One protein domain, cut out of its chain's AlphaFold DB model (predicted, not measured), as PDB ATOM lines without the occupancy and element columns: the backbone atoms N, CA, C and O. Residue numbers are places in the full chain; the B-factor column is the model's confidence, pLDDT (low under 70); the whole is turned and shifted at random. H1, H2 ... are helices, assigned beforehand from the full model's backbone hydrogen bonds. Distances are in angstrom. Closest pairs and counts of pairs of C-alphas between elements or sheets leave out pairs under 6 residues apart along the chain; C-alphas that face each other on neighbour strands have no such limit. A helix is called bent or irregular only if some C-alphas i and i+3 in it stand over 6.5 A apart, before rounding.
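Overview. This is residues 60 to 104 of the 120 residues of the protein "SCAN domain-containing protein 3" of Trichinella nelsoni (UniProt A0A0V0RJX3). Three helical rods are joined end to end in an open, angular line with no core: H1 bends sharply into arms H1a and H1b, and H2 turns off at a second corner. The printed part has 45 residues with two named helices, H1 then H2, and no named strand; it is all helix. It is extended, with a radius of gyration of the C-alphas of 14.6 A and spans of 41 by 23 by 18 A.

Arrangement. Begin at H1, residues 60 to 87, by its hydrogen bonds assigned as one helix but bent: C-alphas 75 and 78 are 7.6 A apart. Its arms, H1a at residues 60 to 75 and H1b at 78 to 87, are about perpendicular, at 83 degrees. H2, residues 90 to 102, touches H1b only at the corner, with residues 92 to 96 alone; the closest C-alphas, of Ile 86 and Asn 92, are 5.1 A apart. They run opposite ways at a steep tilt of 69.8 degrees, only just short of about perpendicular. H1a and H2 are apart. Every O i to N i+4 pair is within hydrogen-bond range in H1b and H2, and 11 of 12 in H1a.

Along the chain. Find C-alpha 60 at (-60.674, 12.946, -37.425); H1a runs 23.4 A from there to C-alpha 75. H1b covers 14.2 A, and H2 18.7 A to C-alpha 102 at (-19.009, 19.757, -45.180).

Size, cuts and confidence. The farthest C-alphas, of Arg 60 and Gln 102, are 42.9 A apart. The link from H1 to H2 is tight, the printed part has no cut, and no printed residue is under 70 in pLDDT.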
ATOM      1  N   ARG A  60     -61.263  14.116 -38.095       85.19
ATOM      2  CA  ARG A  60     -60.674  12.946 -37.425       85.19
ATOM      3  C   ARG A  60     -59.172  12.829 -37.686       85.19
ATOM      4  O   ARG A  60     -58.412  12.580 -36.751       85.19
ATOM      5  N   GLN A  61     -58.748  13.011 -38.934       87.50
ATOM      6  CA  GLN A  61     -57.340  13.007 -39.325       87.50
ATOM      7  C   GLN A  61     -56.584  14.158 -38.660       87.50
ATOM      8  O   GLN A  61     -55.519  13.927 -38.090       87.50
ATOM      9  N   HIS A  62     -57.158  15.365 -38.636       85.62
ATOM     10  CA  HIS A  62     -56.584  16.515 -37.940       85.62
ATOM     11  C   HIS A  62     -56.400  16.243 -36.441       85.62
ATOM     12  O   HIS A  62     -55.314  16.447 -35.897       85.62
ATOM     13  N   LEU A  63     -57.425  15.717 -35.765       85.00
ATOM     14  CA  LEU A  63     -57.345  15.377 -34.346       85.00
ATOM     15  C   LEU A  63     -56.294  14.290 -34.079       85.00
ATOM     16  O   LEU A  63     -55.533  14.386 -33.112       85.00
ATOM     17  N   GLY A  64     -56.215  13.280 -34.948       85.38
ATOM     18  CA  GLY A  64     -55.167  12.261 -34.920       85.38
ATOM     19  C   GLY A  64     -53.771  12.873 -35.041       85.38
ATOM     20  O   GLY A  64     -52.926  12.652 -34.174       85.38
ATOM     21  N   ALA A  65     -53.556  13.723 -36.047       83.94
ATOM     22  CA  ALA A  65     -52.301  14.436 -36.255       83.94
ATOM     23  C   ALA A  65     -51.940  15.338 -35.064       83.94
ATOM     24  O   ALA A  65     -50.782  15.372 -34.657       83.94
ATOM     25  N   LYS A  66     -52.914  16.014 -34.441       82.56
ATOM     26  CA  LYS A  66     -52.708  16.854 -33.248       82.56
ATOM     27  C   LYS A  66     -52.289  16.028 -32.032       82.56
ATOM     28  O   LYS A  66     -51.373  16.417 -31.310       82.56
ATOM     29  N   ARG A  67     -52.911  14.864 -31.814       83.62
ATOM     30  CA  ARG A  67     -52.526  13.922 -30.747       83.62
ATOM     31  C   ARG A  67     -51.117  13.373 -30.960       83.62
ATOM     32  O   ARG A  67     -50.329  13.358 -30.014       83.62
ATOM     33  N   LEU A  68     -50.793  12.968 -32.188       81.25
ATOM     34  CA  LEU A  68     -49.448  12.521 -32.554       81.25
ATOM     35  C   LEU A  68     -48.430  13.647 -32.370       81.25
ATOM     36  O   LEU A  68     -47.426  13.441 -31.704       81.25
ATOM     37  N   THR A  69     -48.735  14.855 -32.844       80.25
ATOM     38  CA  THR A  69     -47.894  16.047 -32.661       80.25
ATOM     39  C   THR A  69     -47.661  16.339 -31.183       80.25
ATOM     40  O   THR A  69     -46.532  16.599 -30.802       80.25
ATOM     41  N   LYS A  70     -48.674  16.233 -30.312       79.75
ATOM     42  CA  LYS A  70     -48.491  16.421 -28.863       79.75
ATOM     43  C   LYS A  70     -47.516  15.400 -28.268       79.75
ATOM     44  O   LYS A  70     -46.639  15.791 -27.508       79.75
ATOM     45  N   ARG A  71     -47.646  14.114 -28.621       78.19
ATOM     46  CA  ARG A  71     -46.718  13.061 -28.166       78.19
ATOM     47  C   ARG A  71     -45.306  13.276 -28.704       78.19
ATOM     48  O   ARG A  71     -44.348  13.166 -27.952       78.19
ATOM     49  N   LEU A  72     -45.195  13.609 -29.987       78.94
ATOM     50  CA  LEU A  72     -43.928  13.898 -30.643       78.94
ATOM     51  C   LEU A  72     -43.269  15.141 -30.046       78.94
ATOM     52  O   LEU A  72     -42.082  15.100 -29.772       78.94
ATOM     53  N   ASN A  73     -44.018  16.202 -29.746       79.88
ATOM     54  CA  ASN A  73     -43.496  17.424 -29.132       79.88
ATOM     55  C   ASN A  73     -42.859  17.177 -27.759       79.88
ATOM     56  O   ASN A  73     -41.911  17.876 -27.414       79.88
ATOM     57  N   CYS A  74     -43.319  16.183 -26.991       77.75
ATOM     58  CA  CYS A  74     -42.662  15.811 -25.736       77.75
ATOM     59  C   CYS A  74     -41.214  15.337 -25.948       77.75
ATOM     60  O   CYS A  74     -40.367  15.604 -25.104       77.75
ATOM     61  N   SER A  75     -40.919  14.672 -27.068       81.06
ATOM     62  CA  SER A  75     -39.575  14.163 -27.390       81.06
ATOM     63  C   SER A  75     -38.801  15.070 -28.353       81.06
ATOM     64  O   SER A  75     -37.578  15.121 -28.313       81.06
ATOM     65  N   LEU A  76     -39.506  15.803 -29.212       81.75
ATOM     66  CA  LEU A  76     -38.947  16.633 -30.279       81.75
ATOM     67  C   LEU A  76     -38.897  18.121 -29.920       81.75
ATOM     68  O   LEU A  76     -38.438  18.912 -30.735       81.75
ATOM     69  N   GLY A  77     -39.332  18.525 -28.723       83.12
ATOM     70  CA  GLY A  77     -39.375  19.936 -28.326       83.12
ATOM     71  C   GLY A  77     -38.022  20.645 -28.456       83.12
ATOM     72  O   GLY A  77     -37.959  21.744 -29.003       83.12
ATOM     73  N   TYR A  78     -36.937  19.991 -28.031       85.12
ATOM     74  CA  TYR A  78     -35.583  20.533 -28.159       85.12
ATOM     75  C   TYR A  78     -35.105  20.602 -29.626       85.12
ATOM     76  O   TYR A  78     -34.753  21.700 -30.065       85.12
ATOM     77  N   PRO A  79     -35.175  19.514 -30.428       85.00
ATOM     78  CA  PRO A  79     -34.905  19.577 -31.867       85.00
ATOM     79  C   PRO A  79     -35.704  20.661 -32.603       85.00
ATOM     80  O   PRO A  79     -35.148  21.413 -33.398       85.00
ATOM     81  N   ILE A  80     -37.002  20.793 -32.308       84.00
ATOM     82  CA  ILE A  80     -37.883  21.798 -32.917       84.00
ATOM     83  C   ILE A  80     -37.420  23.214 -32.558       84.00
ATOM     84  O   ILE A  80     -37.362  24.078 -33.432       84.00
ATOM     85  N   ALA A  81     -37.065  23.466 -31.295       85.06
ATOM     86  CA  ALA A  81     -36.555  24.766 -30.866       85.06
ATOM     87  C   ALA A  81     -35.227  25.120 -31.555       85.06
ATOM     88  O   ALA A  81     -35.065  26.251 -32.017       85.06
ATOM     89  N   ALA A  82     -34.310  24.156 -31.681       86.56
ATOM     90  CA  ALA A  82     -33.040  24.335 -32.383       86.56
ATOM     91  C   ALA A  82     -33.257  24.661 -33.872       86.56
ATOM     92  O   ALA A  82     -32.742  25.665 -34.365       86.56
ATOM     93  N   ILE A  83     -34.101  23.887 -34.561       85.62
ATOM     94  CA  ILE A  83     -34.476  24.117 -35.965       85.62
ATOM     95  C   ILE A  83     -35.114  25.500 -36.142       85.62
ATOM     96  O   ILE A  83     -34.745  26.245 -37.048       85.62
ATOM     97  N   ASN A  84     -36.038  25.890 -35.260       84.62
ATOM     98  CA  ASN A  84     -36.666  27.211 -35.311       84.62
ATOM     99  C   ASN A  84     -35.651  28.341 -35.098       84.62
ATOM    100  O   ASN A  84     -35.746  29.384 -35.745       84.62
ATOM    101  N   LYS A  85     -34.656  28.141 -34.227       86.50
ATOM    102  CA  LYS A  85     -33.593  29.121 -33.982       86.50
ATOM    103  C   LYS A  85     -32.666  29.271 -35.187       86.50
ATOM    104  O   LYS A  85     -32.343  30.404 -35.542       86.50
ATOM    105  N   ILE A  86     -32.293  28.169 -35.838       86.81
ATOM    106  CA  ILE A  86     -31.526  28.187 -37.093       86.81
ATOM    107  C   ILE A  86     -32.313  28.951 -38.163       86.81
ATOM    108  O   ILE A  86     -31.796  29.884 -38.767       86.81
ATOM    109  N   ARG A  87     -33.608  28.661 -38.302       82.88
ATOM    110  CA  ARG A  87     -34.480  29.306 -39.294       82.88
ATOM    111  C   ARG A  87     -34.784  30.777 -39.031       82.88
ATOM    112  O   ARG A  87     -35.103  31.504 -39.964       82.88
ATOM    113  N   SER A  88     -34.734  31.223 -37.777       82.69
ATOM    114  CA  SER A  88     -35.055  32.612 -37.417       82.69
ATOM    115  C   SER A  88     -34.067  33.643 -37.975       82.69
ATOM    116  O   SER A  88     -34.391  34.827 -38.031       82.69
ATOM    117  N   ILE A  89     -32.867  33.209 -38.375       85.50
ATOM    118  CA  ILE A  89     -31.776  34.080 -38.816       85.50
ATOM    119  C   ILE A  89     -31.242  33.550 -40.150       85.50
ATOM    120  O   ILE A  89     -30.697  32.452 -40.207       85.50
ATOM    121  N   LEU A  90     -31.324  34.359 -41.213       82.62
ATOM    122  CA  LEU A  90     -30.851  33.988 -42.561       82.62
ATOM    123  C   LEU A  90     -29.377  33.556 -42.591       82.62
ATOM    124  O   LEU A  90     -29.003  32.677 -43.362       82.62
ATOM    125  N   LEU A  91     -28.538  34.169 -41.751       85.44
ATOM    126  CA  LEU A  91     -27.136  33.777 -41.611       85.44
ATOM    127  C   LEU A  91     -26.996  32.358 -41.041       85.44
ATOM    128  O   LEU A  91     -26.180  31.592 -41.536       85.44
ATOM    129  N   ASN A  92     -27.811  31.988 -40.051       85.62
ATOM    130  CA  ASN A  92     -27.763  30.659 -39.445       85.62
ATOM    131  C   ASN A  92     -28.241  29.578 -40.416       85.62
ATOM    132  O   ASN A  92     -27.664  28.499 -40.432       85.62
ATOM    133  N   ASP A  93     -29.248  29.864 -41.242       85.69
ATOM    134  CA  ASP A  93     -29.720  28.946 -42.287       85.69
ATOM    135  C   ASP A  93     -28.629  28.664 -43.341       85.69
ATOM    136  O   ASP A  93     -28.394  27.516 -43.726       85.69
ATOM    137  N   ARG A  94     -27.871  29.701 -43.734       88.62
ATOM    138  CA  ARG A  94     -26.705  29.558 -44.623       88.62
ATOM    139  C   ARG A  94     -25.569  28.773 -43.973       88.62
ATOM    140  O   ARG A  94     -25.033  27.869 -44.605       88.62
ATOM    141  N   LEU A  95     -25.216  29.096 -42.728       89.69
ATOM    142  CA  LEU A  95     -24.173  28.385 -41.981       89.69
ATOM    143  C   LEU A  95     -24.545  26.916 -41.753       89.69
ATOM    144  O   LEU A  95     -23.691  26.045 -41.860       89.69
ATOM    145  N   PHE A  96     -25.819  26.637 -41.484       88.94
ATOM    146  CA  PHE A  96     -26.337  25.279 -41.377       88.94
ATOM    147  C   PHE A  96     -26.186  24.519 -42.699       88.94
ATOM    148  O   PHE A  96     -25.681  23.403 -42.696       88.94
ATOM    149  N   SER A  97     -26.535  25.147 -43.826       88.50
ATOM    150  CA  SER A  97     -26.365  24.534 -45.151       88.50
ATOM    151  C   SER A  97     -24.897  24.193 -45.435       88.50
ATOM    152  O   SER A  97     -24.597  23.082 -45.858       88.50
ATOM    153  N   GLN A  98     -23.978  25.117 -45.130       90.69
ATOM    154  CA  GLN A  98     -22.534  24.904 -45.288       90.69
ATOM    155  C   GLN A  98     -22.005  23.790 -44.382       90.69
ATOM    156  O   GLN A  98     -21.161  23.004 -44.800       90.69
ATOM    157  N   LEU A  99     -22.500  23.711 -43.146       90.38
ATOM    158  CA  LEU A  99     -22.147  22.637 -42.227       90.38
ATOM    159  C   LEU A  99     -22.609  21.280 -42.772       90.38
ATOM    160  O   LEU A  99     -21.837  20.329 -42.745       90.38
ATOM    161  N   CYS A 100     -23.836  21.186 -43.289       91.50
ATOM    162  CA  CYS A 100     -24.351  19.964 -43.905       91.50
ATOM    163  C   CYS A 100     -23.520  19.543 -45.126       91.50
ATOM    164  O   CYS A 100     -23.158  18.378 -45.238       91.50
ATOM    165  N   GLU A 101     -23.150  20.491 -45.992       91.81
ATOM    166  CA  GLU A 101     -22.289  20.230 -47.155       91.81
ATOM    167  C   GLU A 101     -20.904  19.703 -46.753       91.81
ATOM    168  O   GLU A 101     -20.390  18.789 -47.382       91.81
ATOM    169  N   GLN A 102     -20.307  20.232 -45.680       93.38
ATOM    170  CA  GLN A 102     -19.009  19.757 -45.180       93.38
ATOM    171  C   GLN A 102     -19.053  18.348 -44.579       93.38
ATOM    172  O   GLN A 102     -18.014  17.698 -44.496       93.38
ATOM    173  N   ASN A 103     -20.225  17.899 -44.125       92.19
ATOM    174  CA  ASN A 103     -20.416  16.572 -43.545       92.19
ATOM    175  C   ASN A 103     -20.976  15.561 -44.564       92.19
ATOM    176  O   ASN A 103     -21.366  14.470 -44.160       92.19
ATOM    177  N   ASP A 104     -21.018  15.910 -45.859       91.31
ATOM    178  CA  ASP A 104     -21.610  15.096 -46.932       91.31
ATOM    179  C   ASP A 104     -23.064  14.661 -46.631       91.31
ATOM    180  O   ASP A 104     -23.505  13.565 -46.982       91.31
TER     181      ASP A 104